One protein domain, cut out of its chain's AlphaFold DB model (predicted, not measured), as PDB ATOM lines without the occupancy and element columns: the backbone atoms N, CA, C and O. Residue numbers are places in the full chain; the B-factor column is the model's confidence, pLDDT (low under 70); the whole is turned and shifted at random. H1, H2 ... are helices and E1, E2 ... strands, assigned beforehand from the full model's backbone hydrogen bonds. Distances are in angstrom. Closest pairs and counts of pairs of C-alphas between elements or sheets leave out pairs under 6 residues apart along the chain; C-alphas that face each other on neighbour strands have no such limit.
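AT A GLANCE: This is residues 24 to 91 of the 106 residues of an uncharacterized protein of Pisolithus microcarpus 441 (UniProt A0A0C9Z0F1). Little regular structure is here: a small antiparallel sheet, ordered E2, E1, E3, from which long unnamed stretches, residues 24 to 40 and 52 to 70, loop away, with one short helix, H1, off the sheet. The 68 printed residues run E1, E2, E3, H1; the class is mixed, with 15 residues in named elements. The whole is compact, radius of gyration of the C-alphas 12.6 A, spanning 32 by 27 by 19 A.

IN THESE COORDINATES: Find C-alpha 41 at (156.235, 129.918, 92.038); E1 runs 9.9 A to residue 44. E2 is residues 49 to 51, E3 71 to 73. H1, residues 82 to 86, ends at C-alpha (155.313, 131.051, 106.539).

HOW THE PARTS SIT: E1 and E2 form a hairpin; look for N 42 and O 50, 2.8 A apart. Antiparallel E1 and E3 have N 43 and O 72 at 2.8 A. H1 is not on the sheet; 0 of 1 O i to N i+4 pairs but 2 of 2 O i to N i+3 pairs are within hydrogen-bond range.

THE WHOLE: The farthest C-alphas, Asp 58 and Pro 90, are 37.0 A apart. The printed part has no cut. E2 to E3 is a long link. pLDDT is under 70 at residues 31 to 37 and 80 to 91.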
ATOM      1  N   ILE A  24     149.980 120.845  92.479       97.31
ATOM      2  CA  ILE A  24     149.604 120.054  91.299       97.31
ATOM      3  C   ILE A  24     150.661 118.996  90.974       97.31
ATOM      4  O   ILE A  24     150.343 117.813  90.948       97.31
ATOM      5  N   CYS A  25     151.917 119.392  90.743       95.88
ATOM      6  CA  CYS A  25     152.986 118.446  90.391       95.88
ATOM      7  C   CYS A  25     153.940 118.095  91.527       95.88
ATOM      8  O   CYS A  25     154.869 117.323  91.303       95.88
ATOM      9  N   HIS A  26     153.764 118.688  92.708       94.25
ATOM     10  CA  HIS A  26     154.625 118.474  93.871       94.25
ATOM     11  C   HIS A  26     156.104 118.812  93.642       94.25
ATOM     12  O   HIS A  26     156.957 118.440  94.444       94.25
ATOM     13  N   PHE A  27     156.425 119.558  92.576       91.88
ATOM     14  CA  PHE A  27     157.780 120.055  92.374       91.88
ATOM     15  C   PHE A  27     158.136 120.993  93.537       91.88
ATOM     16  O   PHE A  27     157.357 121.919  93.812       91.88
ATOM     17  N   PRO A  28     159.254 120.751  94.244       90.31
ATOM     18  CA  PRO A  28     159.617 121.520  95.423       90.31
ATOM     19  C   PRO A  28     160.042 122.939  95.044       90.31
ATOM     20  O   PRO A  28     160.644 123.177  93.991       90.31
ATOM     21  N   PHE A  29     159.755 123.890  95.927       88.19
ATOM     22  CA  PHE A  29     160.225 125.261  95.803       88.19
ATOM     23  C   PHE A  29     161.713 125.346  96.177       88.19
ATOM     24  O   PHE A  29     162.096 125.630  97.309       88.19
ATOM     25  N   ALA A  30     162.581 125.083  95.202       80.12
ATOM     26  CA  ALA A  30     164.024 125.191  95.376       80.12
ATOM     27  C   ALA A  30     164.499 126.625  95.092       80.12
ATOM     28  O   ALA A  30     164.701 127.014  93.940       80.12
ATOM     29  N   THR A  31     164.735 127.420  96.136       64.75
ATOM     30  CA  THR A  31     165.524 128.650  95.994       64.75
ATOM     31  C   THR A  31     166.993 128.264  95.921       64.75
ATOM     32  O   THR A  31     167.631 128.009  96.943       64.75
ATOM     33  N   SER A  32     167.548 128.184  94.715       56.59
ATOM     34  CA  SER A  32     168.996 128.059  94.580       56.59
ATOM     35  C   SER A  32     169.637 129.287  95.236       56.59
ATOM     36  O   SER A  32     169.308 130.415  94.878       56.59
ATOM     37  N   GLN A  33     170.561 129.108  96.188       56.03
ATOM     38  CA  GLN A  33     171.250 130.238  96.843       56.03
ATOM     39  C   GLN A  33     172.072 131.102  95.858       56.03
ATOM     40  O   GLN A  33     172.624 132.130  96.240       56.03
ATOM     41  N   LYS A  34     172.171 130.692  94.585       54.16
ATOM     42  CA  LYS A  34     172.906 131.376  93.514       54.16
ATOM     43  C   LYS A  34     172.061 131.598  92.253       54.16
ATOM     44  O   LYS A  34     172.528 131.330  91.151       54.16
ATOM     45  N   GLY A  35     170.823 132.069  92.392       56.59
ATOM     46  CA  GLY A  35     170.048 132.563  91.249       56.59
ATOM     47  C   GLY A  35     168.536 132.398  91.391       56.59
ATOM     48  O   GLY A  35     168.076 131.747  92.329       56.59
ATOM     49  N   PRO A  36     167.752 132.985  90.470       55.84
ATOM     50  CA  PRO A  36     166.311 132.766  90.427       55.84
ATOM     51  C   PRO A  36     166.000 131.263  90.301       55.84
ATOM     52  O   PRO A  36     166.755 130.534  89.649       55.84
ATOM     53  N   PRO A  37     164.917 130.777  90.934       61.94
ATOM     54  CA  PRO A  37     164.514 129.381  90.825       61.94
ATOM     55  C   PRO A  37     164.300 129.009  89.354       61.94
ATOM     56  O   PRO A  37     163.835 129.827  88.560       61.94
ATOM     57  N   ALA A  38     164.620 127.763  88.992       72.94
ATOM     58  CA  ALA A  38     164.504 127.280  87.613       72.94
ATOM     59  C   ALA A  38     163.080 127.440  87.041       72.94
ATOM     60  O   ALA A  38     162.907 127.558  85.831       72.94
ATOM     61  N   VAL A  39     162.071 127.468  87.919       82.56
ATOM     62  CA  VAL A  39     160.670 127.755  87.602       82.56
ATOM     63  C   VAL A  39     160.115 128.702  88.677       82.56
ATOM     64  O   VAL A  39     160.274 128.396  89.859       82.56
ATOM     65  N   PRO A  40     159.461 129.824  88.319       90.88
ATOM     66  CA  PRO A  40     158.790 130.695  89.286       90.88
ATOM     67  C   PRO A  40     157.618 130.002  89.988       90.88
ATOM     68  O   PRO A  40     156.939 129.153  89.403       90.88
ATOM     69  N   PHE A  41     157.361 130.390  91.234       93.56
ATOM     70  CA  PHE A  41     156.235 129.918  92.038       93.56
ATOM     71  C   PHE A  41     155.335 131.088  92.423       93.56
ATOM     72  O   PHE A  41     155.798 132.220  92.561       93.56
ATOM     73  N   TRP A  42     154.055 130.790  92.616       93.50
ATOM     74  CA  TRP A  42     153.007 131.749  92.928       93.50
ATOM     75  C   TRP A  42     152.204 131.263  94.130       93.50
ATOM     76  O   TRP A  42     151.863 130.081  94.210       93.50
ATOM     77  N   LEU A  43     151.898 132.180  95.044       92.31
ATOM     78  CA  LEU A  43     150.901 131.998  96.090       92.31
ATOM     79  C   LEU A  43     149.579 132.589  95.603       92.31
ATOM     80  O   LEU A  43     149.516 133.767  95.249       92.31
ATOM     81  N   THR A  44     148.539 131.767  95.569       92.88
ATOM     82  CA  THR A  44     147.170 132.220  95.301       92.88
ATOM     83  C   THR A  44     146.560 132.836  96.556       92.88
ATOM     84  O   THR A  44     146.857 132.364  97.652       92.88
ATOM     85  N   GLU A  45     145.614 133.756  96.400       89.31
ATOM     86  CA  GLU A  45     144.799 134.298  97.501       89.31
ATOM     87  C   GLU A  45     144.170 133.208  98.392       89.31
ATOM     88  O   GLU A  45     144.210 133.295  99.616       89.31
ATOM     89  N   CYS A  46     143.695 132.108  97.797       90.81
ATOM     90  CA  CYS A  46     143.148 130.957  98.526       90.81
ATOM     91  C   CYS A  46     144.205 130.058  99.214       90.81
ATOM     92  O   CYS A  46     143.880 128.961  99.668       90.81
ATOM     93  N   GLY A  47     145.472 130.481  99.280       88.69
ATOM     94  CA  GLY A  47     146.549 129.817 100.026       88.69
ATOM     95  C   GLY A  47     147.273 128.671  99.307       88.69
ATOM     96  O   GLY A  47     148.212 128.098  99.855       88.69
ATOM     97  N   HIS A  48     146.890 128.326  98.077       93.62
ATOM     98  CA  HIS A  48     147.579 127.300  97.298       93.62
ATOM     99  C   HIS A  48     148.858 127.827  96.640       93.62
ATOM    100  O   HIS A  48     148.898 128.906  96.050       93.62
ATOM    101  N   VAL A  49     149.909 127.013  96.686       94.25
ATOM    102  CA  VAL A  49     151.171 127.279  95.994       94.25
ATOM    103  C   VAL A  49     151.184 126.553  94.649       94.25
ATOM    104  O   VAL A  49     150.984 125.339  94.589       94.25
ATOM    105  N   VAL A  50     151.446 127.269  93.555       95.69
ATOM    106  CA  VAL A  50     151.512 126.704  92.195       95.69
ATOM    107  C   VAL A  50     152.775 127.154  91.460       95.69
ATOM    108  O   VAL A  50     153.199 128.301  91.575       95.69
ATOM    109  N   CYS A  51     153.406 126.253  90.703       95.56
ATOM    110  CA  CYS A  51     154.512 126.633  89.824       95.56
ATOM    111  C   CYS A  51     153.972 127.263  88.536       95.56
ATOM    112  O   CYS A  51     152.833 127.011  88.143       95.56
ATOM    113  N   ASN A  52     154.804 128.040  87.843       94.94
ATOM    114  CA  ASN A  52     154.410 128.758  86.629       94.94
ATOM    115  C   ASN A  52     153.798 127.856  85.539       94.94
ATOM    116  O   ASN A  52     152.949 128.303  84.778       94.94
ATOM    117  N   ASN A  53     154.196 126.582  85.479       95.88
ATOM    118  CA  ASN A  53     153.682 125.627  84.491       95.88
ATOM    119  C   ASN A  53     152.254 125.143  84.792       95.88
ATOM    120  O   ASN A  53     151.591 124.635  83.896       95.88
ATOM    121  N   HIS A  54     151.788 125.283  86.036       96.75
ATOM    122  CA  HIS A  54     150.422 124.957  86.462       96.75
ATOM    123  C   HIS A  54     149.637 126.208  86.860       96.75
ATOM    124  O   HIS A  54     148.670 126.125  87.614       96.75
ATOM    125  N   LEU A  55     150.074 127.376  86.385       95.19
ATOM    126  CA  LEU A  55     149.322 128.603  86.537       95.19
ATOM    127  C   LEU A  55     148.284 128.691  85.417       95.19
ATOM    128  O   LEU A  55     148.637 128.620  84.238       95.19
ATOM    129  N   ASN A  56     147.015 128.874  85.776       95.94
ATOM    130  CA  ASN A  56     145.976 129.074  84.775       95.94
ATOM    131  C   ASN A  56     146.043 130.513  84.224       95.94
ATOM    132  O   ASN A  56     146.182 131.467  84.998       95.94
ATOM    133  N   PRO A  57     145.929 130.707  82.896       92.81
ATOM    134  CA  PRO A  57     146.051 132.026  82.271       92.81
ATOM    135  C   PRO A  57     144.900 132.977  82.628       92.81
ATOM    136  O   PRO A  57     145.061 134.192  82.550       92.81
ATOM    137  N   ASP A  58     143.755 132.435  83.041       93.88
ATOM    138  CA  ASP A  58     142.572 133.179  83.478       93.88
ATOM    139  C   ASP A  58     142.638 133.623  84.949       93.88
ATOM    140  O   ASP A  58     141.668 134.175  85.465       93.88
ATOM    141  N   ARG A  59     143.775 133.393  85.625       89.56
ATOM    142  CA  ARG A  59     143.951 133.642  87.061       89.56
ATOM    143  C   ARG A  59     142.911 132.914  87.916       89.56
ATOM    144  O   ARG A  59     142.440 133.454  88.911       89.56
ATOM    145  N   SER A  60     142.547 131.692  87.539       95.38
ATOM    146  CA  SER A  60     141.871 130.763  88.444       95.38
ATOM    147  C   SER A  60     142.879 129.919  89.230       95.38
ATOM    148  O   SER A  60     143.988 129.633  88.766       95.38
ATOM    149  N   CYS A  61     142.508 129.483  90.433       96.12
ATOM    150  CA  CYS A  61     143.323 128.550  91.199       96.12
ATOM    151  C   CYS A  61     143.271 127.158  90.562       96.12
ATOM    152  O   CYS A  61     142.237 126.490  90.590       96.12
ATOM    153  N   ALA A  62     144.411 126.654  90.087       95.62
ATOM    154  CA  ALA A  62     144.497 125.316  89.499       95.62
ATOM    155  C   ALA A  62     144.177 124.169  90.480       95.62
ATOM    156  O   ALA A  62     143.958 123.040  90.046       95.62
ATOM    157  N   LYS A  63     144.160 124.433  91.798       95.81
ATOM    158  CA  LYS A  63     143.893 123.420  92.830       95.81
ATOM    159  C   LYS A  63     142.428 123.343  93.260       95.81
ATOM    160  O   LYS A  63     141.901 122.237  93.347       95.81
ATOM    161  N   CYS A  64     141.791 124.474  93.565       96.31
ATOM    162  CA  CYS A  64     140.408 124.512  94.061       96.31
ATOM    163  C   CYS A  64     139.396 125.107  93.069       96.31
ATOM    164  O   CYS A  64     138.199 125.009  93.315       96.31
ATOM    165  N   GLY A  65     139.854 125.690  91.956       95.44
ATOM    166  CA  GLY A  65     138.993 126.268  90.921       95.44
ATOM    167  C   GLY A  65     138.467 127.674  91.219       95.44
ATOM    168  O   GLY A  65     137.653 128.173  90.449       95.44
ATOM    169  N   ASP A  66     138.919 128.308  92.305       94.44
ATOM    170  CA  ASP A  66     138.522 129.674  92.652       94.44
ATOM    171  C   ASP A  66     138.896 130.661  91.536       94.44
ATOM    172  O   ASP A  66     139.955 130.523  90.920       94.44
ATOM    173  N   GLN A  67     138.020 131.617  91.235       94.88
ATOM    174  CA  GLN A  67     138.121 132.476  90.050       94.88
ATOM    175  C   GLN A  67     138.463 133.915  90.421       94.88
ATOM    176  O   GLN A  67     138.023 134.418  91.448       94.88
ATOM    177  N   GLY A  68     139.193 134.607  89.541       87.69
ATOM    178  CA  GLY A  68     139.509 136.023  89.736       87.69
ATOM    179  C   GLY A  68     140.436 136.289  90.925       87.69
ATOM    180  O   GLY A  68     140.391 137.380  91.481       87.69
ATOM    181  N   ILE A  69     141.257 135.305  91.299       90.94
ATOM    182  CA  ILE A  69     142.129 135.374  92.472       90.94
ATOM    183  C   ILE A  69     143.334 136.290  92.243       90.94
ATOM    184  O   ILE A  69     143.868 136.410  91.131       90.94
ATOM    185  N   GLU A  70     143.830 136.870  93.333       90.88
ATOM    186  CA  GLU A  70     145.151 137.486  93.330       90.88
ATOM    187  C   GLU A  70     146.274 136.435  93.358       90.88
ATOM    188  O   GLU A  70     146.159 135.344  93.927       90.88
ATOM    189  N   LEU A  71     147.382 136.776  92.695       91.56
ATOM    190  CA  LEU A  71     148.570 135.940  92.558       91.56
ATOM    191  C   LEU A  71     149.790 136.741  92.983       91.56
ATOM    192  O   LEU A  71     150.091 137.783  92.398       91.56
ATOM    193  N   ILE A  72     150.516 136.214  93.959       90.38
ATOM    194  CA  ILE A  72     151.696 136.866  94.516       90.38
ATOM    195  C   ILE A  72     152.915 135.992  94.211       90.38
ATOM    196  O   ILE A  72     152.868 134.784  94.462       90.38
ATOM    197  N   PRO A  73     154.008 136.548  93.654       90.94
ATOM    198  CA  PRO A  73     155.241 135.796  93.462       90.94
ATOM    199  C   PRO A  73     155.723 135.226  94.796       90.94
ATOM    200  O   PRO A  73     155.943 135.970  95.750       90.94
ATOM    201  N   LEU A  74     155.898 133.909  94.871       89.00
ATOM    202  CA  LEU A  74     156.343 133.264  96.097       89.00
ATOM    203  C   LEU A  74     157.846 133.489  96.285       89.00
ATOM    204  O   LEU A  74     158.663 133.089  95.450       89.00
ATOM    205  N   GLN A  75     158.207 134.116  97.399       85.19
ATOM    206  CA  GLN A  75     159.586 134.387  97.796       85.19
ATOM    207  C   GLN A  75     159.786 133.974  99.256       85.19
ATOM    208  O   GLN A  75     158.845 134.012 100.042       85.19
ATOM    209  N   ARG A  76     161.013 133.588  99.638       79.75
ATOM    210  CA  ARG A  76     161.313 133.251 101.045       79.75
ATOM    211  C   ARG A  76     161.211 134.462 101.969       79.75
ATOM    212  O   ARG A  76     160.798 134.334 103.115       79.75
ATOM    213  N   ASN A  77     161.610 135.626 101.462       76.62
ATOM    214  CA  ASN A  77     161.535 136.887 102.181       76.62
ATOM    215  C   ASN A  77     160.319 137.673 101.680       76.62
ATOM    216  O   ASN A  77     160.413 138.355 100.665       76.62
ATOM    217  N   MET A  78     159.184 137.518 102.360       73.75
ATOM    218  CA  MET A  78     157.962 138.285 102.100       73.75
ATOM    219  C   MET A  78     157.813 139.400 103.132       73.75
ATOM    220  O   MET A  78     158.107 139.205 104.315       73.75
ATOM    221  N   ASP A  79     157.294 140.548 102.710       71.31
ATOM    222  CA  ASP A  79     156.966 141.623 103.642       71.31
ATOM    223  C   ASP A  79     155.753 141.237 104.520       71.31
ATOM    224  O   ASP A  79     154.862 140.498 104.077       71.31
ATOM    225  N   PRO A  80     155.688 141.697 105.782       62.44
ATOM    226  CA  PRO A  80     154.500 141.532 106.617       62.44
ATOM    227  C   PRO A  80     153.245 142.143 105.963       62.44
ATOM    228  O   PRO A  80     153.351 143.180 105.304       62.44
ATOM    229  N   PRO A  81     152.046 141.555 106.150       64.62
ATOM    230  CA  PRO A  81     151.730 140.415 107.020       64.62
ATOM    231  C   PRO A  81     151.924 139.034 106.362       64.62
ATOM    232  O   PRO A  81     151.717 138.013 107.009       64.62
ATOM    233  N   MET A  82     152.311 138.964 105.083       66.94
ATOM    234  CA  MET A  82     152.361 137.697 104.336       66.94
ATOM    235  C   MET A  82     153.436 136.734 104.840       66.94
ATOM    236  O   MET A  82     153.240 135.522 104.792       66.94
ATOM    237  N   SER A  83     154.553 137.245 105.365       68.38
ATOM    238  CA  SER A  83     155.582 136.404 105.993       68.38
ATOM    239  C   SER A  83     155.093 135.660 107.235       68.38
ATOM    240  O   SER A  83     155.652 134.612 107.557       68.38
ATOM    241  N   ASP A  84     154.043 136.136 107.913       64.31
ATOM    242  CA  ASP A  84     153.540 135.499 109.134       64.31
ATOM    243  C   ASP A  84     152.913 134.126 108.870       64.31
ATOM    244  O   ASP A  84     152.944 133.262 109.744       64.31
ATOM    245  N   TRP A  85     152.423 133.884 107.650       64.62
ATOM    246  CA  TRP A  85     151.859 132.591 107.240       64.62
ATOM    247  C   TRP A  85     152.925 131.507 107.044       64.62
ATOM    248  O   TRP A  85     152.612 130.320 107.068       64.62
ATOM    249  N   PHE A  86     154.182 131.918 106.865       67.56
ATOM    250  CA  PHE A  86     155.313 131.051 106.539       67.56
ATOM    251  C   PHE A  86     156.314 130.902 107.696       67.56
ATOM    252  O   PHE A  86     157.392 130.337 107.513       67.56
ATOM    253  N   ARG A  87     155.990 131.410 108.896       59.78
ATOM    254  CA  ARG A  87     156.833 131.230 110.088       59.78
ATOM    255  C   ARG A  87     156.808 129.773 110.547       59.78
ATOM    256  O   ARG A  87     155.766 129.121 110.528       59.78
ATOM    257  N   SER A  88     157.950 129.289 111.034       56.97
ATOM    258  CA  SER A  88     158.064 127.951 111.615       56.97
ATOM    259  C   SER A  88     157.010 127.729 112.706       56.97
ATOM    260  O   SER A  88     156.726 128.616 113.517       56.97
ATOM    261  N   LEU A  89     156.466 126.508 112.739       54.28
ATOM    262  CA  LEU A  89     155.361 126.079 113.606       54.28
ATOM    263  C   LEU A  89     155.451 126.503 115.088       54.28
ATOM    264  O   LEU A  89     154.391 126.811 115.633       54.28
ATOM    265  N   PRO A  90     156.623 126.603 115.756       58.34
ATOM    266  CA  PRO A  90     156.673 127.079 117.140       58.34
ATOM    267  C   PRO A  90     156.023 128.457 117.345       58.34
ATOM    268  O   PRO A  90     155.359 128.671 118.350       58.34
ATOM    269  N   HIS A  91     156.140 129.365 116.372       53.12
ATOM    270  CA  HIS A  91     155.592 130.723 116.472       53.12
ATOM    271  C   HIS A  91     154.107 130.817 116.099       53.12
ATOM    272  O   HIS A  91     153.391 131.670 116.621       53.12
TER     273      HIS A  91